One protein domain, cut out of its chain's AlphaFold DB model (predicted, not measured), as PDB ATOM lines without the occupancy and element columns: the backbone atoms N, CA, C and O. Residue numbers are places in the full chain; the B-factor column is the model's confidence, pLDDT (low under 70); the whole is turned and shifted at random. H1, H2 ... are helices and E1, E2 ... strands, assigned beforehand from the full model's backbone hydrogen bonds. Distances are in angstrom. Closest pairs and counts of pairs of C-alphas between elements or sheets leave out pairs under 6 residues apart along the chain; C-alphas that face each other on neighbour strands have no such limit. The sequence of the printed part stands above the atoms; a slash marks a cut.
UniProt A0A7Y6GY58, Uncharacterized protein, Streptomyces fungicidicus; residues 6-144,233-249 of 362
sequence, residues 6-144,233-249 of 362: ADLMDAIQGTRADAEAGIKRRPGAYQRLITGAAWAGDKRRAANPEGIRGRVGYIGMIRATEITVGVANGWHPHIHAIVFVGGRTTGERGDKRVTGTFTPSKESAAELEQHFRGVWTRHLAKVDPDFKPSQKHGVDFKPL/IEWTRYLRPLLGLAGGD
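Overview. This is residues 6 to 144 and 233 to 249 of the 362 residues of an uncharacterized protein of Streptomyces fungicidicus (UniProt A0A7Y6GY58). A narrow sheet of three strands, E2 E1 E5, and one long helix, H5, run lengthwise through the domain, set off from each other, with the short helices H1, H2 and H4 following one another along H5. At one end of the sheet E2 runs on into a small hairpin, E3 and E4, which turns away from the sheet's direction, and the short helix H6 sits at that end too. The printed part has 156 residues, with six named helices and five named strands in the order H1 H2 H3 H4 E1 E2 E3 E4 H5 E5 H6; both sheets, E2 E1 E5 and E3 E4, are antiparallel. The class is mixed, helices and strands, although under half of the residues, 75 of 156, are in named elements. The whole is compact, with a radius of gyration of the C-alphas of 17.0 A and spans of 49 by 38 by 33 A.

Along the chain. In the larger sheet E1 is residues 60 to 66, 20.0 A from first to last C-alpha, E2 is residues 78 to 84, 19.3 A, and E5 is residues 233 to 235, 7.0 A. C-alpha 60, where E1 begins, is at (145.757, 130.996, 109.463). The second sheet has E3, residues 87 to 90, and E4, residues 97 to 101, 11.6 A. H5, residues 106 to 127, is the longest helix at 32.3 A, from C-alpha 106 at (158.538, 124.295, 122.221) to C-alpha 127 at (162.934, 152.008, 106.264). The short helices are H1, residues 6 to 13, 10.2 A, H2, residues 29 to 33, H3, residues 37 to 40, H4, residues 51 to 56, 8.8 A, and H6, residues 239 to 242.

Arrangement. E1 is the inner strand of the larger sheet, and E2 and E5 are its edge strands. E1 and E2 form a hairpin, antiparallel at 163 degrees, with N 64 and O 80 2.9 A apart, within hydrogen-bond range. E1 and E5 are antiparallel at 173 degrees, with N 63 and O 234 at 2.9 A. E2 runs on into E3 across a break of 2 residues, at 68 degrees. E3 and E4 form a hairpin, antiparallel at 144 degrees, with N 88 and O 100 at 2.8 A. H6 only grazes the larger sheet with its residues 239 to 242; its closest C-alphas to E1 are those of Leu 239 and Gly 60, 5.6 A apart. H1 only grazes the same sheet, with its residues 8 to 13. H5 is not on that sheet, but it is the hub of the helices, touching three. With its residues 123 to 127 alone it touches H1, the C-alphas of His 123 and Ala 11 being closest at 6.6 A, at a shallow tilt of 22 degrees, opposite ways. With residues 115 to 123 alone it touches H2, closest at His 123 and Ala 29, whose C-alphas are 5.7 A apart. With residues 108 to 112 alone it touches H4, where the closest C-alphas, of Ser 108 and Val 56, are 5.6 A apart, at a steep tilt of 47 degrees, opposite ways. H3 touches H4, with the C-alphas of Ala 40 and Gly 51 closest at 4.7 A. Every O i to N i+4 pair is within hydrogen-bond range in H1, H2 and H4, and 16 of 18 are in H5, while H3 and H6 are too short for such a pair.

Size, cuts and confidence. The two C-alphas farthest apart, of Ala 46 and Val 71, are 52.0 A apart. Residues 145 to 232 are not printed, and C-alphas 144 and 233 are 20.1 A apart across this cut, which lies in the link from H5 to E5. The links H1 to H2 and E1 to E2 are long; in the latter, residues 69 to 70 pair with residues 74 to 75, antiparallel. The mean pLDDT of the printed part is 84.1, and residues 246 to 249 are under 70.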
ATOM      1  N   ALA A   6     152.920 157.108 105.765       87.62
ATOM      2  CA  ALA A   6     152.829 156.379 104.503       87.62
ATOM      3  C   ALA A   6     153.979 155.369 104.339       87.62
ATOM      4  O   ALA A   6     153.723 154.207 104.025       87.62
ATOM      5  N   ASP A   7     155.217 155.772 104.647       85.25
ATOM      6  CA  ASP A   7     156.387 154.889 104.583       85.25
ATOM      7  C   ASP A   7     156.298 153.753 105.609       85.25
ATOM      8  O   ASP A   7     156.623 152.603 105.302       85.25
ATOM      9  N   LEU A   8     155.827 154.052 106.825       86.44
ATOM     10  CA  LEU A   8     155.604 153.043 107.862       86.44
ATOM     11  C   LEU A   8     154.524 152.043 107.429       86.44
ATOM     12  O   LEU A   8     154.720 150.834 107.538       86.44
ATOM     13  N   MET A   9     153.408 152.518 106.881       87.94
ATOM     14  CA  MET A   9     152.316 151.671 106.403       87.94
ATOM     15  C   MET A   9     152.733 150.828 105.194       87.94
ATOM     16  O   MET A   9     152.383 149.648 105.126       87.94
ATOM     17  N   ASP A  10     153.535 151.375 104.280       86.94
ATOM     18  CA  ASP A  10     154.140 150.628 103.175       86.94
ATOM     19  C   ASP A  10     155.098 149.545 103.676       86.94
ATOM     20  O   ASP A  10     155.083 148.413 103.184       86.94
ATOM     21  N   ALA A  11     155.901 149.845 104.692       83.19
ATOM     22  CA  ALA A  11     156.801 148.869 105.289       83.19
ATOM     23  C   ALA A  11     156.047 147.743 106.001       83.19
ATOM     24  O   ALA A  11     156.438 146.579 105.899       83.19
ATOM     25  N   ILE A  12     154.962 148.077 106.697       83.94
ATOM     26  CA  ILE A  12     154.173 147.143 107.497       83.94
ATOM     27  C   ILE A  12     153.272 146.282 106.600       83.94
ATOM     28  O   ILE A  12     153.345 145.052 106.652       83.94
ATOM     29  N   GLN A  13     152.452 146.912 105.757       85.88
ATOM     30  CA  GLN A  13     151.384 146.263 104.986       85.88
ATOM     31  C   GLN A  13     151.675 146.133 103.481       85.88
ATOM     32  O   GLN A  13     150.922 145.467 102.762       85.88
ATOM     33  N   GLY A  14     152.763 146.728 102.998       86.44
ATOM     34  CA  GLY A  14     153.160 146.708 101.596       86.44
ATOM     35  C   GLY A  14     152.723 147.950 100.832       86.44
ATOM     36  O   GLY A  14     151.813 148.666 101.253       86.44
ATOM     37  N   THR A  15     153.365 148.171  99.685       85.62
ATOM     38  CA  THR A  15     153.052 149.303  98.809       85.62
ATOM     39  C   THR A  15     151.720 149.092  98.110       85.62
ATOM     40  O   THR A  15     151.313 147.960  97.824       85.62
ATOM     41  N   ARG A  16     151.052 150.191  97.771       81.88
ATOM     42  CA  ARG A  16     149.891 150.150  96.882       81.88
ATOM     43  C   ARG A  16     150.331 149.800  95.457       81.88
ATOM     44  O   ARG A  16     151.473 150.052  95.069       81.88
ATOM     45  N   ALA A  17     149.443 149.142  94.718       79.19
ATOM     46  CA  ALA A  17     149.584 149.076  93.271       79.19
ATOM     47  C   ALA A  17     149.045 150.384  92.692       79.19
ATOM     48  O   ALA A  17     148.020 150.873  93.160       79.19
ATOM     49  N   ASP A  18     149.721 150.911  91.684       78.50
ATOM     50  CA  ASP A  18     149.250 152.037  90.892       78.50
ATOM     51  C   ASP A  18     149.333 151.609  89.429       78.50
ATOM     52  O   ASP A  18     150.422 151.417  88.881       78.50
ATOM     53  N   ALA A  19     148.170 151.348  88.835       77.19
ATOM     54  CA  ALA A  19     148.086 150.877  87.461       77.19
ATOM     55  C   ALA A  19     148.467 151.979  86.462       77.19
ATOM     56  O   ALA A  19     149.084 151.671  85.445       77.19
ATOM     57  N   GLU A  20     148.157 153.240  86.772       80.19
ATOM     58  CA  GLU A  20     148.449 154.392  85.916       80.19
ATOM     59  C   GLU A  20     149.945 154.713  85.927       80.19
ATOM     60  O   GLU A  20     150.544 154.934  84.875       80.19
ATOM     61  N   ALA A  21     150.584 154.634  87.097       78.25
ATOM     62  CA  ALA A  21     152.027 154.822  87.241       78.25
ATOM     63  C   ALA A  21     152.856 153.546  86.970       78.25
ATOM     64  O   ALA A  21     154.084 153.563  87.084       78.25
ATOM     65  N   GLY A  22     152.217 152.413  86.651       79.50
ATOM     66  CA  GLY A  22     152.887 151.126  86.423       79.50
ATOM     67  C   GLY A  22     153.575 150.534  87.666       79.50
ATOM     68  O   GLY A  22     154.438 149.655  87.554       79.50
ATOM     69  N   ILE A  23     153.218 150.997  88.866       79.25
ATOM     70  CA  ILE A  23     153.815 150.559  90.128       79.25
ATOM     71  C   ILE A  23     153.134 149.270  90.581       79.25
ATOM     72  O   ILE A  23     151.956 149.230  90.936       79.25
ATOM     73  N   LYS A  24     153.905 148.181  90.632       82.50
ATOM     74  CA  LYS A  24     153.432 146.908  91.187       82.50
ATOM     75  C   LYS A  24     153.434 146.947  92.713       82.50
ATOM     76  O   LYS A  24     154.422 147.358  93.325       82.50
ATOM     77  N   ARG A  25     152.376 146.400  93.320       83.12
ATOM     78  CA  ARG A  25     152.305 146.145  94.766       83.12
ATOM     79  C   ARG A  25     153.500 145.312  95.229       83.12
ATOM     80  O   ARG A  25     153.777 144.240  94.688       83.12
ATOM     81  N   ARG A  26     154.169 145.774  96.282       85.44
ATOM     82  CA  ARG A  26     155.232 145.046  96.980       85.44
ATOM     83  C   ARG A  26     154.711 144.597  98.344       85.44
ATOM     84  O   ARG A  26     154.130 145.412  99.051       85.44
ATOM     85  N   PRO A  27     154.906 143.328  98.738       84.44
ATOM     86  CA  PRO A  27     154.483 142.855 100.053       84.44
ATOM     87  C   PRO A  27     155.300 143.528 101.163       84.44
ATOM     88  O   PRO A  27     156.526 143.623 101.050       84.44
ATOM     89  N   GLY A  28     154.618 143.942 102.231       84.81
ATOM     90  CA  GLY A  28     155.230 144.491 103.436       84.81
ATOM     91  C   GLY A  28     155.708 143.403 104.389       84.81
ATOM     92  O   GLY A  28     155.674 142.205 104.082       84.81
ATOM     93  N   ALA A  29     156.151 143.826 105.571       83.62
ATOM     94  CA  ALA A  29     156.629 142.955 106.633       83.62
ATOM     95  C   ALA A  29     155.590 141.884 106.982       83.62
ATOM     96  O   ALA A  29     155.940 140.707 107.020       83.62
ATOM     97  N   TYR A  30     154.319 142.270 107.138       84.88
ATOM     98  CA  TYR A  30     153.222 141.369 107.490       84.88
ATOM     99  C   TYR A  30     153.080 140.199 106.506       84.88
ATOM    100  O   TYR A  30     153.143 139.038 106.911       84.88
ATOM    101  N   GLN A  31     152.981 140.463 105.198       85.75
ATOM    102  CA  GLN A  31     152.845 139.382 104.211       85.75
ATOM    103  C   GLN A  31     154.114 138.521 104.129       85.75
ATOM    104  O   GLN A  31     154.058 137.342 103.778       85.75
ATOM    105  N   ARG A  32     155.276 139.084 104.472       86.69
ATOM    106  CA  ARG A  32     156.552 138.357 104.528       86.69
ATOM    107  C   ARG A  32     156.673 137.444 105.747       86.69
ATOM    108  O   ARG A  32     157.454 136.498 105.679       86.69
ATOM    109  N   LEU A  33     155.892 137.660 106.810       86.19
ATOM    110  CA  LEU A  33     155.831 136.739 107.956       86.19
ATOM    111  C   LEU A  33     155.338 135.354 107.523       86.19
ATOM    112  O   LEU A  33     155.831 134.343 108.014       86.19
ATOM    113  N   ILE A  34     154.424 135.313 106.551       87.50
ATOM    114  CA  ILE A  34     153.728 134.099 106.107       87.50
ATOM    115  C   ILE A  34     154.042 133.696 104.657       87.50
ATOM    116  O   ILE A  34     153.255 132.998 104.012       87.50
ATOM    117  N   THR A  35     155.188 134.116 104.116       86.56
ATOM    118  CA  THR A  35     155.636 133.747 102.760       86.56
ATOM    119  C   THR A  35     157.129 133.405 102.710       86.56
ATOM    120  O   THR A  35     157.887 133.664 103.642       86.56
ATOM    121  N   GLY A  36     157.569 132.811 101.595       85.81
ATOM    122  CA  GLY A  36     158.973 132.468 101.343       85.81
ATOM    123  C   GLY A  36     159.369 131.051 101.772       85.81
ATOM    124  O   GLY A  36     158.620 130.352 102.447       85.81
ATOM    125  N   ALA A  37     160.568 130.628 101.360       85.69
ATOM    126  CA  ALA A  37     161.028 129.242 101.500       85.69
ATOM    127  C   ALA A  37     161.268 128.804 102.956       85.69
ATOM    128  O   ALA A  37     161.029 127.651 103.291       85.69
ATOM    129  N   ALA A  38     161.709 129.710 103.837       88.44
ATOM    130  CA  ALA A  38     161.841 129.397 105.263       88.44
ATOM    131  C   ALA A  38     160.473 129.059 105.882       88.44
ATOM    132  O   ALA A  38     160.332 128.066 106.595       88.44
ATOM    133  N   TRP A  39     159.454 129.848 105.530       92.44
ATOM    134  CA  TRP A  39     158.086 129.671 105.996       92.44
ATOM    135  C   TRP A  39     157.408 128.436 105.397       92.44
ATOM    136  O   TRP A  39     156.945 127.575 106.139       92.44
ATOM    137  N   ALA A  40     157.341 128.350 104.066       89.06
ATOM    138  CA  ALA A  40     156.568 127.334 103.354       89.06
ATOM    139  C   ALA A  40     157.301 125.994 103.183       89.06
ATOM    140  O   ALA A  40     156.657 124.990 102.890       89.06
ATOM    141  N   GLY A  41     158.625 125.983 103.353       88.44
ATOM    142  CA  GLY A  41     159.465 124.843 103.011       88.44
ATOM    143  C   GLY A  41     159.709 124.727 101.508       88.44
ATOM    144  O   GLY A  41     159.196 125.501 100.697       88.44
ATOM    145  N   ASP A  42     160.527 123.751 101.137       85.81
ATOM    146  CA  ASP A  42     160.724 123.328  99.754       85.81
ATOM    147  C   ASP A  42     160.901 121.811  99.750       85.81
ATOM    148  O   ASP A  42     161.921 121.313 100.220       85.81
ATOM    149  N   LYS A  43     159.932 121.070  99.193       80.94
ATOM    150  CA  LYS A  43     159.966 119.596  99.130       80.94
ATOM    151  C   LYS A  43     161.209 119.050  98.415       80.94
ATOM    152  O   LYS A  43     161.572 117.900  98.627       80.94
ATOM    153  N   ARG A  44     161.881 119.864  97.591       83.94
ATOM    154  CA  ARG A  44     163.140 119.505  96.917       83.94
ATOM    155  C   ARG A  44     164.360 119.653  97.831       83.94
ATOM    156  O   ARG A  44     165.428 119.144  97.511       83.94
ATOM    157  N   ARG A  45     164.233 120.360  98.957       80.50
ATOM    158  CA  ARG A  45     165.292 120.556  99.954       80.50
ATOM    159  C   ARG A  45     165.052 119.632 101.142       80.50
ATOM    160  O   ARG A  45     164.257 119.945 102.023       80.50
ATOM    161  N   ALA A  46     165.827 118.551 101.211       76.50
ATOM    162  CA  ALA A  46     165.762 117.581 102.308       76.50
ATOM    163  C   ALA A  46     165.888 118.219 103.708       76.50
ATOM    164  O   ALA A  46     165.309 117.717 104.663       76.50
ATOM    165  N   ALA A  47     166.597 119.347 103.827       81.06
ATOM    166  CA  ALA A  47     166.785 120.048 105.095       81.06
ATOM    167  C   ALA A  47     165.550 120.830 105.598       81.06
ATOM    168  O   ALA A  47     165.506 121.177 106.773       81.06
ATOM    169  N   ASN A  48     164.578 121.169 104.739       84.44
ATOM    170  CA  ASN A  48     163.392 121.942 105.142       84.44
ATOM    171  C   ASN A  48     162.170 121.666 104.237       84.44
ATOM    172  O   ASN A  48     161.677 122.593 103.583       84.44
ATOM    173  N   PRO A  49     161.677 120.416 104.163       84.94
ATOM    174  CA  PRO A  49     160.632 120.035 103.212       84.94
ATOM    175  C   PRO A  49     159.276 120.703 103.486       84.94
ATOM    176  O   PRO A  49     158.562 121.041 102.545       84.94
ATOM    177  N   GLU A  50     158.932 120.928 104.756       87.69
ATOM    178  CA  GLU A  50     157.612 121.421 105.193       87.69
ATOM    179  C   GLU A  50     157.605 122.861 105.740       87.69
ATOM    180  O   GLU A  50     156.537 123.438 105.959       87.69
ATOM    181  N   GLY A  51     158.786 123.452 105.955       93.25
ATOM    182  CA  GLY A  51     158.914 124.810 106.482       93.25
ATOM    183  C   GLY A  51     158.441 124.974 107.926       93.25
ATOM    184  O   GLY A  51     157.926 124.052 108.562       93.25
ATOM    185  N   ILE A  52     158.574 126.200 108.431       94.44
ATOM    186  CA  ILE A  52     158.039 126.595 109.745       94.44
ATOM    187  C   ILE A  52     156.521 126.381 109.784       94.44
ATOM    188  O   ILE A  52     155.982 125.891 110.775       94.44
ATOM    189  N   ARG A  53     155.830 126.692 108.677       92.75
ATOM    190  CA  ARG A  53     154.379 126.542 108.525       92.75
ATOM    191  C   ARG A  53     153.921 125.110 108.810       92.75
ATOM    192  O   ARG A  53     152.916 124.931 109.498       92.75
ATOM    193  N   GLY A  54     154.623 124.117 108.262       91.94
ATOM    194  CA  GLY A  54     154.312 122.703 108.451       91.94
ATOM    195  C   GLY A  54     154.577 122.246 109.881       91.94
ATOM    196  O   GLY A  54     153.676 121.705 110.519       91.94
ATOM    197  N   ARG A  55     155.768 122.548 110.416       93.19
ATOM    198  CA  ARG A  55     156.176 122.146 111.775       93.19
ATOM    199  C   ARG A  55     155.273 122.703 112.870       93.19
ATOM    200  O   ARG A  55     154.926 121.993 113.810       93.19
ATOM    201  N   VAL A  56     154.860 123.964 112.743       94.56
ATOM    202  CA  VAL A  56     153.982 124.608 113.728       94.56
ATOM    203  C   VAL A  56     152.497 124.293 113.499       94.56
ATOM    204  O   VAL A  56     151.668 124.612 114.343       94.56
ATOM    205  N   GLY A  57     152.126 123.671 112.374       94.12
ATOM    206  CA  GLY A  57     150.729 123.370 112.051       94.12
ATOM    207  C   GLY A  57     149.893 124.627 111.812       94.12
ATOM    208  O   GLY A  57     148.814 124.781 112.378       94.12
ATOM    209  N   TYR A  58     150.409 125.572 111.029       93.06
ATOM    210  CA  TYR A  58     149.745 126.853 110.793       93.06
ATOM    211  C   TYR A  58     148.420 126.703 110.020       93.06
ATOM    212  O   TYR A  58     148.384 126.217 108.880       93.06
ATOM    213  N   ILE A  59     147.336 127.196 110.621       91.31
ATOM    214  CA  ILE A  59     145.986 127.203 110.046       91.31
ATOM    215  C   ILE A  59     145.750 128.512 109.286       91.31
ATOM    216  O   ILE A  59     145.412 128.464 108.099       91.31
ATOM    217  N   GLY A  60     145.984 129.642 109.960       89.44
ATOM    218  CA  GLY A  60     145.757 130.996 109.463       89.44
ATOM    219  C   GLY A  60     146.059 132.061 110.522       89.44
ATOM    220  O   GLY A  60     146.517 131.750 111.621       89.44
ATOM    221  N   MET A  61     145.839 133.327 110.183       87.38
ATOM    222  CA  MET A  61     146.044 134.470 111.072       87.38
ATOM    223  C   MET A  61     144.964 135.534 110.859       87.38
ATOM    224  O   MET A  61     144.534 135.755 109.730       87.38
ATOM    225  N   ILE A  62     144.572 136.203 111.938       82.44
ATOM    226  CA  ILE A  62     143.747 137.417 111.929       82.44
ATOM    227  C   ILE A  62     144.651 138.556 112.374       82.44
ATOM    228  O   ILE A  62     145.419 138.376 113.320       82.44
ATOM    229  N   ARG A  63     144.589 139.706 111.705       84.06
ATOM    230  CA  ARG A  63     145.371 140.886 112.081       84.06
ATOM    231  C   ARG A  63     144.513 142.139 112.150       84.06
ATOM    232  O   ARG A  63     143.693 142.361 111.267       84.06
ATOM    233  N   ALA A  64     144.795 142.988 113.126       77.62
ATOM    234  CA  ALA A  64     144.257 144.333 113.247       77.62
ATOM    235  C   ALA A  64     145.419 145.330 113.270       77.62
ATOM    236  O   ALA A  64     146.450 145.077 113.897       77.62
ATOM    237  N   THR A  65     145.279 146.437 112.544       81.88
ATOM    238  CA  THR A  65     146.259 147.530 112.572       81.88
ATOM    239  C   THR A  65     145.737 148.642 113.456       81.88
ATOM    240  O   THR A  65     144.650 149.160 113.225       81.88
ATOM    241  N   GLU A  66     146.531 149.025 114.441       81.88
ATOM    242  CA  GLU A  66     146.267 150.170 115.295       81.88
ATOM    243  C   GLU A  66     147.299 151.252 115.008       81.88
ATOM    244  O   GLU A  66     148.482 150.974 114.817       81.88
ATOM    245  N   ILE A  67     146.830 152.492 114.942       86.38
ATOM    246  CA  ILE A  67     147.646 153.654 114.624       86.38
ATOM    247  C   ILE A  67     147.351 154.692 115.692       86.38
ATOM    248  O   ILE A  67     146.197 155.044 115.914       86.38
ATOM    249  N   THR A  68     148.397 155.167 116.352       87.94
ATOM    250  CA  THR A  68     148.337 156.290 117.288       87.94
ATOM    251  C   THR A  68     149.454 157.269 116.969       87.94
ATOM    252  O   THR A  68     150.399 156.936 116.248       87.94
ATOM    253  N   VAL A  69     149.361 158.484 117.488       88.44
ATOM    254  CA  VAL A  69     150.376 159.521 117.316       88.44
ATOM    255  C   VAL A  69     150.586 160.256 118.626       88.44
ATOM    256  O   VAL A  69     149.633 160.579 119.322       88.44
ATOM    257  N   GLY A  70     151.843 160.508 118.965       85.88
ATOM    258  CA  GLY A  70     152.213 161.304 120.129       85.88
ATOM    259  C   GLY A  70     153.041 162.510 119.724       85.88
ATOM    260  O   GLY A  70     153.780 162.463 118.738       85.88
ATOM    261  N   VAL A  71     152.980 163.573 120.527       80.06
ATOM    262  CA  VAL A  71     153.724 164.822 120.278       80.06
ATOM    263  C   VAL A  71     155.232 164.583 120.161       80.06
ATOM    264  O   VAL A  71     155.880 165.135 119.276       80.06
ATOM    265  N   ALA A  72     155.796 163.753 121.043       80.00
ATOM    266  CA  ALA A  72     157.244 163.566 121.135       80.00
ATOM    267  C   ALA A  72     157.814 162.632 120.057       80.00
ATOM    268  O   ALA A  72     158.890 162.886 119.523       80.00
ATOM    269  N   ASN A  73     157.098 161.549 119.748       79.00
ATOM    270  CA  ASN A  73     157.642 160.424 118.981       79.00
ATOM    271  C   ASN A  73     156.935 160.214 117.625       79.00
ATOM    272  O   ASN A  73     157.359 159.372 116.838       79.00
ATOM    273  N   GLY A  74     155.892 160.995 117.314       86.94
ATOM    274  CA  GLY A  74     155.160 160.896 116.051       86.94
ATOM    275  C   GLY A  74     154.257 159.664 115.985       86.94
ATOM    276  O   GLY A  74     153.638 159.300 116.983       86.94
ATOM    277  N   TRP A  75     154.137 159.063 114.799       88.75
ATOM    278  CA  TRP A  75     153.267 157.909 114.557       88.75
ATOM    279  C   TRP A  75     153.795 156.611 115.174       88.75
ATOM    280  O   TRP A  75     154.965 156.267 115.020       88.75
ATOM    281  N   HIS A  76     152.884 155.833 115.757       84.88
ATOM    282  CA  HIS A  76     153.129 154.522 116.356       84.88
ATOM    283  C   HIS A  76     152.157 153.467 115.805       84.88
ATOM    284  O   HIS A  76     151.286 152.972 116.530       84.88
ATOM    285  N   PRO A  77     152.274 153.103 114.516       84.62
ATOM    286  CA  PRO A  77     151.492 152.018 113.956       84.62
ATOM    287  C   PRO A  77     151.974 150.676 114.515       84.62
ATOM    288  O   PRO A  77     153.172 150.385 114.538       84.62
ATOM    289  N   HIS A  78     151.042 149.825 114.922       81.62
ATOM    290  CA  HIS A  78     151.329 148.471 115.367       81.62
ATOM    291  C   HIS A  78     150.290 147.474 114.853       81.62
ATOM    292  O   HIS A  78     149.155 147.821 114.528       81.62
ATOM    293  N   ILE A  79     150.714 146.215 114.740       80.69
ATOM    294  CA  ILE A  79     149.844 145.104 114.361       80.69
ATOM    295  C   ILE A  79     149.601 144.244 115.590       80.69
ATOM    296  O   ILE A  79     150.549 143.715 116.173       80.69
ATOM    297  N   HIS A  80     148.330 144.019 115.892       81.19
ATOM    298  CA  HIS A  80     147.894 142.911 116.732       81.19
ATOM    299  C   HIS A  80     147.526 141.742 115.830       81.19
ATOM    300  O   HIS A  80     146.833 141.926 114.828       81.19
ATOM    301  N   ALA A  81     148.003 140.540 116.147       81.62
ATOM    302  CA  ALA A  81     147.711 139.361 115.344       81.62
ATOM    303  C   ALA A  81     147.423 138.131 116.205       81.62
ATOM    304  O   ALA A  81     148.192 137.797 117.106       81.62
ATOM    305  N   ILE A  82     146.353 137.411 115.862       83.38
ATOM    306  CA  ILE A  82     146.091 136.056 116.352       83.38
ATOM    307  C   ILE A  82     146.580 135.079 115.296       83.38
ATOM    308  O   ILE A  82     146.115 135.099 114.158       83.38
ATOM    309  N   VAL A  83     147.499 134.200 115.684       87.81
ATOM    310  CA  VAL A  83     148.070 133.173 114.810       87.81
ATOM    311  C   VAL A  83     147.558 131.807 115.254       87.81
ATOM    312  O   VAL A  83     147.880 131.337 116.342       87.81
ATOM    313  N   PHE A  84     146.782 131.150 114.395       89.62
ATOM    314  CA  PHE A  84     146.242 129.819 114.652       89.62
ATOM    315  C   PHE A  84     147.257 128.757 114.229       89.62
ATOM    316  O   PHE A  84     147.625 128.653 113.054       89.62
ATOM    317  N   VAL A  85     147.704 127.963 115.198       92.94
ATOM    318  CA  VAL A  85     148.731 126.922 115.043       92.94
ATOM    319  C   VAL A  85     148.258 125.598 115.640       92.94
ATOM    320  O   VAL A  85     147.243 125.551 116.330       92.94
ATOM    321  N   GLY A  86     148.990 124.514 115.383       92.94
ATOM    322  CA  GLY A  86     148.637 123.183 115.877       92.94
ATOM    323  C   GLY A  86     147.529 122.487 115.084       92.94
ATOM    324  O   GLY A  86     146.924 121.542 115.577       92.94
ATOM    325  N   GLY A  87     147.235 122.926 113.861       91.88
ATOM    326  CA  GLY A  87     146.284 122.265 112.970       91.88
ATOM    327  C   GLY A  87     146.962 121.326 111.978       91.88
ATOM    328  O   GLY A  87     147.990 121.654 111.385       91.88
ATOM    329  N   ARG A  88     146.342 120.171 111.730       91.12
ATOM    330  CA  ARG A  88     146.594 119.345 110.545       91.12
ATOM    331  C   ARG A  88     145.558 119.704 109.498       91.12
ATOM    332  O   ARG A  88     144.363 119.648 109.777       91.12
ATOM    333  N   THR A  89     146.011 120.081 108.308       88.06
ATOM    334  CA  THR A  89     145.112 120.480 107.222       88.06
ATOM    335  C   THR A  89     145.302 119.597 106.003       88.06
ATOM    336  O   THR A  89     146.439 119.295 105.646       88.06
ATOM    337  N   THR A  90     144.206 119.234 105.348       86.88
ATOM    338  CA  THR A  90     144.196 118.575 104.032       86.88
ATOM    339  C   THR A  90     143.521 119.478 103.009       86.88
ATOM    340  O   THR A  90     142.920 120.482 103.393       86.88
ATOM    341  N   GLY A  91     143.643 119.142 101.724       83.00
ATOM    342  CA  GLY A  91     143.135 119.969 100.632       83.00
ATOM    343  C   GLY A  91     143.964 121.233 100.392       83.00
ATOM    344  O   GLY A  91     144.893 121.563 101.138       83.00
ATOM    345  N   GLU A  92     143.619 121.954  99.332       75.44
ATOM    346  CA  GLU A  92     144.273 123.199  98.939       75.44
ATOM    347  C   GLU A  92     143.240 124.305  98.726       75.44
ATOM    348  O   GLU A  92     142.091 124.045  98.382       75.44
ATOM    349  N   ARG A  93     143.660 125.562  98.916       74.31
ATOM    350  CA  ARG A  93     142.829 126.748  98.661       74.31
ATOM    351  C   ARG A  93     141.440 126.635  99.327       74.31
ATOM    352  O   ARG A  93     141.385 126.509 100.549       74.31
ATOM    353  N   GLY A  94     140.354 126.680  98.550       70.19
ATOM    354  CA  GLY A  94     138.971 126.604  99.041       70.19
ATOM    355  C   GLY A  94     138.566 125.240  99.612       70.19
ATOM    356  O   GLY A  94     137.672 125.172 100.456       70.19
ATOM    357  N   ASP A  95     139.275 124.169  99.255       73.94
ATOM    358  CA  ASP A  95     139.022 122.806  99.745       73.94
ATOM    359  C   ASP A  95     139.820 122.476 101.004       73.94
ATOM    360  O   ASP A  95     139.767 121.358 101.515       73.94
ATOM    361  N   LYS A  96     140.570 123.449 101.532       81.69
ATOM    362  CA  LYS A  96     141.354 123.249 102.743       81.69
ATOM    363  C   LYS A  96     140.417 122.923 103.913       81.69
ATOM    364  O   LYS A  96     139.439 123.635 104.148       81.69
ATOM    365  N   ARG A  97     140.710 121.859 104.661       85.25
ATOM    366  CA  ARG A  97     139.960 121.429 105.857       85.25
ATOM    367  C   ARG A  97     140.915 121.086 106.991       85.25
ATOM    368  O   ARG A  97     141.980 120.522 106.738       85.25
ATOM    369  N   VAL A  98     140.536 121.396 108.231       89.00
ATOM    370  CA  VAL A  98     141.250 120.921 109.427       89.00
ATOM    371  C   VAL A  98     140.812 119.483 109.708       89.00
ATOM    372  O   VAL A  98     139.630 119.227 109.898       89.00
ATOM    373  N   THR A  99     141.750 118.536 109.711       91.81
ATOM    374  CA  THR A  99     141.478 117.098 109.925       91.81
ATOM    375  C   THR A  99     141.916 116.597 111.295       91.81
ATOM    376  O   THR A  99     141.631 115.465 111.672       91.81
ATOM    377  N   GLY A 100     142.622 117.428 112.051       90.69
ATOM    378  CA  GLY A 100     143.011 117.131 113.418       90.69
ATOM    379  C   GLY A 100     143.856 118.248 114.000       90.69
ATOM    380  O   GLY A 100     144.274 119.165 113.292       90.69
ATOM    381  N   THR A 101     144.138 118.148 115.291       92.25
ATOM    382  CA  THR A 101     144.945 119.125 116.020       92.25
ATOM    383  C   THR A 101     146.109 118.449 116.741       92.25
ATOM    384  O   THR A 101     146.154 117.224 116.907       92.25
ATOM    385  N   PHE A 102     147.107 119.242 117.103       93.19
ATOM    386  CA  PHE A 102     148.245 118.862 117.926       93.19
ATOM    387  C   PHE A 102     148.799 120.098 118.637       93.19
ATOM    388  O   PHE A 102     148.601 121.224 118.190       93.19
ATOM    389  N   THR A 103     149.536 119.892 119.721       92.25
ATOM    390  CA  THR A 103     150.267 120.977 120.383       92.25
ATOM    391  C   THR A 103     151.637 121.128 119.721       92.25
ATOM    392  O   THR A 103     152.407 120.163 119.756       92.25
ATOM    393  N   PRO A 104     151.981 122.291 119.134       92.31
ATOM    394  CA  PRO A 104     153.318 122.514 118.590       92.31
ATOM    395  C   PRO A 104     154.402 122.315 119.654       92.31
ATOM    396  O   PRO A 104     154.209 122.669 120.822       92.31
ATOM    397  N   SER A 105     155.551 121.763 119.255       93.19
ATOM    398  CA  SER A 105     156.686 121.614 120.170       93.19
ATOM    399  C   SER A 105     157.222 122.984 120.602       93.19
ATOM    400  O   SER A 105     157.029 123.987 119.904       93.19
ATOM    401  N   LYS A 106     157.923 123.044 121.743       92.50
ATOM    402  CA  LYS A 106     158.538 124.295 122.221       92.50
ATOM    403  C   LYS A 106     159.532 124.849 121.202       92.50
ATOM    404  O   LYS A 106     159.590 126.056 121.001       92.50
ATOM    405  N   GLU A 107     160.264 123.967 120.536       94.38
ATOM    406  CA  GLU A 107     161.255 124.292 119.514       94.38
ATOM    407  C   GLU A 107     160.578 124.892 118.279       94.38
ATOM    408  O   GLU A 107     161.004 125.935 117.795       94.38
ATOM    409  N   SER A 108     159.473 124.293 117.822       93.06
ATOM    410  CA  SER A 108     158.713 124.792 116.665       93.06
ATOM    411  C   SER A 108     158.049 126.144 116.956       93.06
ATOM    412  O   SER A 108     158.010 127.021 116.095       93.06
ATOM    413  N   ALA A 109     157.551 126.343 118.182       91.38
ATOM    414  CA  ALA A 109     157.004 127.625 118.620       91.38
ATOM    415  C   ALA A 109     158.091 128.712 118.723       91.38
ATOM    416  O   ALA A 109     157.887 129.831 118.254       91.38
ATOM    417  N   ALA A 110     159.262 128.376 119.272       92.44
ATOM    418  CA  ALA A 110     160.398 129.293 119.339       92.44
ATOM    419  C   ALA A 110     160.929 129.656 117.941       92.44
ATOM    420  O   ALA A 110     161.294 130.805 117.698       92.44
ATOM    421  N   GLU A 111     160.940 128.704 117.005       93.38
ATOM    422  CA  GLU A 111     161.321 128.947 115.611       93.38
ATOM    423  C   GLU A 111     160.355 129.923 114.920       93.38
ATOM    424  O   GLU A 111     160.801 130.863 114.255       93.38
ATOM    425  N   LEU A 112     159.040 129.755 115.120       92.38
ATOM    426  CA  LEU A 112     158.021 130.693 114.636       92.38
ATOM    427  C   LEU A 112     158.275 132.112 115.161       92.38
ATOM    428  O   LEU A 112     158.303 133.070 114.384       92.38
ATOM    429  N   GLU A 113     158.487 132.243 116.469       91.50
ATOM    430  CA  GLU A 113     158.738 133.529 117.114       91.50
ATOM    431  C   GLU A 113     160.008 134.203 116.573       91.50
ATOM    432  O   GLU A 113     159.990 135.382 116.206       91.50
ATOM    433  N   GLN A 114     161.109 133.456 116.458       91.31
ATOM    434  CA  GLN A 114     162.366 133.967 115.907       91.31
ATOM    435  C   GLN A 114     162.224 134.390 114.445       91.31
ATOM    436  O   GLN A 114     162.765 135.427 114.048       91.31
ATOM    437  N   HIS A 115     161.472 133.634 113.642       91.75
ATOM    438  CA  HIS A 115     161.179 133.999 112.258       91.75
ATOM    439  C   HIS A 115     160.414 135.319 112.184       91.75
ATOM    440  O   HIS A 115     160.834 136.215 111.449       91.75
ATOM    441  N   PHE A 116     159.366 135.491 112.992       90.50
ATOM    442  CA  PHE A 116     158.577 136.725 113.013       90.50
ATOM    443  C   PHE A 116     159.421 137.924 113.458       90.50
ATOM    444  O   PHE A 116     159.466 138.937 112.756       90.50
ATOM    445  N   ARG A 117     160.180 137.786 114.553       89.12
ATOM    446  CA  ARG A 117     161.122 138.817 115.029       89.12
ATOM    447  C   ARG A 117     162.143 139.188 113.955       89.12
ATOM    448  O   ARG A 117     162.399 140.371 113.723       89.12
ATOM    449  N   GLY A 118     162.714 138.189 113.284       89.12
ATOM    450  CA  GLY A 118     163.730 138.379 112.255       89.12
ATOM    451  C   GLY A 118     163.182 139.050 110.998       89.12
ATOM    452  O   GLY A 118     163.811 139.959 110.459       89.12
ATOM    453  N   VAL A 119     162.007 138.633 110.520       88.50
ATOM    454  CA  VAL A 119     161.340 139.260 109.368       88.50
ATOM    455  C   VAL A 119     160.970 140.705 109.681       88.50
ATOM    456  O   VAL A 119     161.259 141.565 108.849       88.50
ATOM    457  N   TRP A 120     160.397 140.972 110.857       85.19
ATOM    458  CA  TRP A 120     160.010 142.315 111.288       85.19
ATOM    459  C   TRP A 120     161.220 143.250 111.370       85.19
ATOM    460  O   TRP A 120     161.271 144.266 110.680       85.19
ATOM    461  N   THR A 121     162.261 142.838 112.101       85.38
ATOM    462  CA  THR A 121     163.515 143.597 112.248       85.38
ATOM    463  C   THR A 121     164.155 143.910 110.895       85.38
ATOM    464  O   THR A 121     164.533 145.048 110.638       85.38
ATOM    465  N   ARG A 122     164.239 142.923 109.990       85.94
ATOM    466  CA  ARG A 122     164.821 143.123 108.653       85.94
ATOM    467  C   ARG A 122     164.011 144.071 107.773       85.94
ATOM    468  O   ARG A 122     164.585 144.645 106.857       85.94
ATOM    469  N   HIS A 123     162.698 144.179 107.971       81.56
ATOM    470  CA  HIS A 123     161.876 145.114 107.199       81.56
ATOM    471  C   HIS A 123     161.972 146.530 107.744       81.56
ATOM    472  O   HIS A 123     162.118 147.450 106.950       81.56
ATOM    473  N   LEU A 124     161.978 146.695 109.067       77.12
ATOM    474  CA  LEU A 124     162.197 147.999 109.689       77.12
ATOM    475  C   LEU A 124     163.558 148.589 109.303       77.12
ATOM    476  O   LEU A 124     163.615 149.738 108.880       77.12
ATOM    477  N   ALA A 125     164.610 147.764 109.281       83.00
ATOM    478  CA  ALA A 125     165.943 148.171 108.828       83.00
ATOM    479  C   ALA A 125     166.008 148.628 107.352       83.00
ATOM    480  O   ALA A 125     166.997 149.221 106.934       83.00
ATOM    481  N   LYS A 126     164.986 148.343 106.525       78.88
ATOM    482  CA  LYS A 126     164.898 148.887 105.154       78.88
ATOM    483  C   LYS A 126     164.314 150.298 105.115       78.88
ATOM    484  O   LYS A 126     164.534 150.996 104.133       78.88
ATOM    485  N   VAL A 127     163.529 150.671 106.124       75.25
ATOM    486  CA  VAL A 127     162.934 152.008 106.264       75.25
ATOM    487  C   VAL A 127     163.924 152.944 106.936       75.25
ATOM    488  O   VAL A 127     164.116 154.071 106.483       75.25
ATOM    489  N   ASP A 128     164.552 152.444 107.998       78.88
ATOM    490  CA  ASP A 128     165.565 153.130 108.781       78.88
ATOM    491  C   ASP A 128     166.666 152.123 109.166       78.88
ATOM    492  O   ASP A 128     166.454 151.293 110.056       78.88
ATOM    493  N   PRO A 129     167.824 152.147 108.477       83.62
ATOM    494  CA  PRO A 129     168.941 151.244 108.749       83.62
ATOM    495  C   PRO A 129     169.527 151.359 110.161       83.62
ATOM    496  O   PRO A 129     170.102 150.382 110.649       83.62
ATOM    497  N   ASP A 130     169.372 152.513 110.814       81.38
ATOM    498  CA  ASP A 130     169.903 152.771 112.155       81.38
ATOM    499  C   ASP A 130     168.930 152.304 113.249       81.38
ATOM    500  O   ASP A 130     169.303 152.145 114.418       81.38
ATOM    501  N   PHE A 131     167.682 152.007 112.878       77.25
ATOM    502  CA  PHE A 131     166.671 151.518 113.797       77.25
ATOM    503  C   PHE A 131     166.707 149.993 113.944       77.25
ATOM    504  O   PHE A 131     166.455 149.224 113.010       77.25
ATOM    505  N   LYS A 132     166.917 149.535 115.182       78.06
ATOM    506  CA  LYS A 132     166.779 148.123 115.556       78.06
ATOM    507  C   LYS A 132     165.810 147.970 116.731       78.06
ATOM    508  O   LYS A 132     166.151 148.377 117.843       78.06
ATOM    509  N   PRO A 133     164.636 147.339 116.539       77.62
ATOM    510  CA  PRO A 133     163.709 147.108 117.637       77.62
ATOM    511  C   PRO A 133     164.341 146.184 118.686       77.62
ATOM    512  O   PRO A 133     164.986 145.182 118.361       77.62
ATOM    513  N   SER A 134     164.135 146.504 119.962       77.94
ATOM    514  CA  SER A 134     164.517 145.611 121.057       77.94
ATOM    515  C   SER A 134     163.560 144.417 121.134       77.94
ATOM    516  O   SER A 134     162.442 144.469 120.625       77.94
ATOM    517  N   GLN A 135     163.952 143.334 121.814       70.25
ATOM    518  CA  GLN A 135     163.024 142.213 122.026       70.25
ATOM    519  C   GLN A 135     161.776 142.628 122.820       70.25
ATOM    520  O   GLN A 135     160.694 142.114 122.549       70.25
ATOM    521  N   LYS A 136     161.933 143.586 123.744       72.38
ATOM    522  CA  LYS A 136     160.861 144.128 124.590       72.38
ATOM    523  C   LYS A 136     159.862 144.995 123.816       72.38
ATOM    524  O   LYS A 136     158.699 145.045 124.190       72.38
ATOM    525  N   HIS A 137     160.315 145.689 122.772       71.00
ATOM    526  CA  HIS A 137     159.523 146.684 122.035       71.00
ATOM    527  C   HIS A 137     159.344 146.334 120.547       71.00
ATOM    528  O   HIS A 137     158.991 147.190 119.745       71.00
ATOM    529  N   GLY A 138     159.650 145.091 120.170       80.38
ATOM    530  CA  GLY A 138     159.516 144.577 118.811       80.38
ATOM    531  C   GLY A 138     158.258 143.730 118.666       80.38
ATOM    532  O   GLY A 138     157.145 144.236 118.717       80.38
ATOM    533  N   VAL A 139     158.445 142.426 118.479       84.00
ATOM    534  CA  VAL A 139     157.340 141.461 118.413       84.00
ATOM    535  C   VAL A 139     157.141 140.841 119.795       84.00
ATOM    536  O   VAL A 139     158.124 140.458 120.419       84.00
ATOM    537  N   ASP A 140     155.910 140.716 120.274       83.88
ATOM    538  CA  ASP A 140     155.590 140.013 121.521       83.88
ATOM    539  C   ASP A 140     154.674 138.823 121.224       83.88
ATOM    540  O   ASP A 140     153.721 138.948 120.456       83.88
ATOM    541  N   PHE A 141     154.978 137.664 121.807       82.94
ATOM    542  CA  PHE A 141     154.198 136.441 121.630       82.94
ATOM    543  C   PHE A 141     153.619 136.001 122.965       82.94
ATOM    544  O   PHE A 141     154.345 135.707 123.915       82.94
ATOM    545  N   LYS A 142     152.293 135.872 123.008       81.62
ATOM    546  CA  LYS A 142     151.571 135.324 124.157       81.62
ATOM    547  C   LYS A 142     150.871 134.031 123.738       81.62
ATOM    548  O   LYS A 142     150.006 134.079 122.865       81.62
ATOM    549  N   PRO A 143     151.237 132.869 124.306       79.94
ATOM    550  CA  PRO A 143     150.571 131.618 123.977       79.94
ATOM    551  C   PRO A 143     149.149 131.611 124.543       79.94
ATOM    552  O   PRO A 143     148.951 131.845 125.733       79.94
ATOM    553  N   LEU A 144     148.178 131.275 123.697       80.06
ATOM    554  CA  LEU A 144     146.772 131.123 124.067       80.06
ATOM    555  C   LEU A 144     146.436 129.636 124.021       80.06
ATOM    556  O   LEU A 144     146.573 129.012 122.969       80.06
ATOM    557  N   ILE A 233     141.411 145.502 109.324       75.69
ATOM    558  CA  ILE A 233     141.421 144.079 109.682       75.69
ATOM    559  C   ILE A 233     141.581 143.195 108.443       75.69
ATOM    560  O   ILE A 233     141.044 143.468 107.374       75.69
ATOM    561  N   GLU A 234     142.381 142.140 108.566       79.25
ATOM    562  CA  GLU A 234     142.567 141.148 107.503       79.25
ATOM    563  C   GLU A 234     142.640 139.753 108.108       79.25
ATOM    564  O   GLU A 234     143.334 139.518 109.106       79.25
ATOM    565  N   TRP A 235     141.944 138.820 107.471       83.88
ATOM    566  CA  TRP A 235     142.031 137.405 107.769       83.88
ATOM    567  C   TRP A 235     142.891 136.763 106.690       83.88
ATOM    568  O   TRP A 235     142.862 137.144 105.527       83.88
ATOM    569  N   THR A 236     143.687 135.755 107.025       84.31
ATOM    570  CA  THR A 236     144.328 134.995 105.952       84.31
ATOM    571  C   THR A 236     143.281 134.230 105.162       84.31
ATOM    572  O   THR A 236     142.394 133.612 105.755       84.31
ATOM    573  N   ARG A 237     143.445 134.197 103.837       81.75
ATOM    574  CA  ARG A 237     142.534 133.497 102.923       81.75
ATOM    575  C   ARG A 237     142.106 132.125 103.446       81.75
ATOM    576  O   ARG A 237     142.941 131.319 103.864       81.75
ATOM    577  N   TYR A 238     140.804 131.866 103.340       81.50
ATOM    578  CA  TYR A 238     140.124 130.629 103.743       81.50
ATOM    579  C   TYR A 238     140.059 130.365 105.255       81.50
ATOM    580  O   TYR A 238     139.524 129.333 105.651       81.50
ATOM    581  N   LEU A 239     140.545 131.270 106.114       85.38
ATOM    582  CA  LEU A 239     140.488 131.067 107.565       85.38
ATOM    583  C   LEU A 239     139.049 130.996 108.094       85.38
ATOM    584  O   LEU A 239     138.755 130.097 108.873       85.38
ATOM    585  N   ARG A 240     138.148 131.878 107.647       78.75
ATOM    586  CA  ARG A 240     136.733 131.867 108.062       78.75
ATOM    587  C   ARG A 240     136.059 130.502 107.804       78.75
ATOM    588  O   ARG A 240     135.653 129.876 108.782       78.75
ATOM    589  N   PRO A 241     136.073 129.950 106.571       75.44
ATOM    590  CA  PRO A 241     135.578 128.593 106.319       75.44
ATOM    591  C   PRO A 241     136.264 127.504 107.154       75.44
ATOM    592  O   PRO A 241     135.607 126.566 107.598       75.44
ATOM    593  N   LEU A 242     137.578 127.612 107.391       81.19
ATOM    594  CA  LEU A 242     138.316 126.651 108.224       81.19
ATOM    595  C   LEU A 242     137.867 126.661 109.688       81.19
ATOM    596  O   LEU A 242     138.000 125.641 110.360       81.19
ATOM    597  N   LEU A 243     137.358 127.795 110.167       78.69
ATOM    598  CA  LEU A 243     136.794 127.960 111.503       78.69
ATOM    599  C   LEU A 243     135.280 127.691 111.541       78.69
ATOM    600  O   LEU A 243     134.667 127.856 112.589       78.69
ATOM    601  N   GLY A 244     134.676 127.274 110.422       74.31
ATOM    602  CA  GLY A 244     133.234 127.047 110.321       74.31
ATOM    603  C   GLY A 244     132.404 128.332 110.300       74.31
ATOM    604  O   GLY A 244     131.191 128.270 110.475       74.31
ATOM    605  N   LEU A 245     133.040 129.487 110.084       72.69
ATOM    606  CA  LEU A 245     132.355 130.767 109.946       72.69
ATOM    607  C   LEU A 245     131.825 130.918 108.519       72.69
ATOM    608  O   LEU A 245     132.527 130.619 107.545       72.69
ATOM    609  N   ALA A 246     130.589 131.400 108.403       66.06
ATOM    610  CA  ALA A 246     130.029 131.819 107.128       66.06
ATOM    611  C   ALA A 246     130.737 133.092 106.619       66.06
ATOM    612  O   ALA A 246     131.329 133.851 107.385       66.06
ATOM    613  N   GLY A 247     130.678 133.321 105.307       63.97
ATOM    614  CA  GLY A 247     131.327 134.472 104.671       63.97
ATOM    615  C   GLY A 247     132.745 134.196 104.158       63.97
ATOM    616  O   GLY A 247     133.410 133.226 104.533       63.97
ATOM    617  N   GLY A 248     133.186 135.028 103.219       65.12
ATOM    618  CA  GLY A 248     134.553 135.077 102.708       65.12
ATOM    619  C   GLY A 248     135.437 136.079 103.458       65.12
ATOM    620  O   GLY A 248     135.104 136.551 104.537       65.12
ATOM    621  N   ASP A 249     136.602 136.370 102.879       65.31
ATOM    622  CA  ASP A 249     137.553 137.392 103.345       65.31
ATOM    623  C   ASP A 249     137.414 138.634 102.448       65.31
ATOM    624  O   ASP A 249     138.292 138.955 101.644       65.31
TER     625      ASP A 249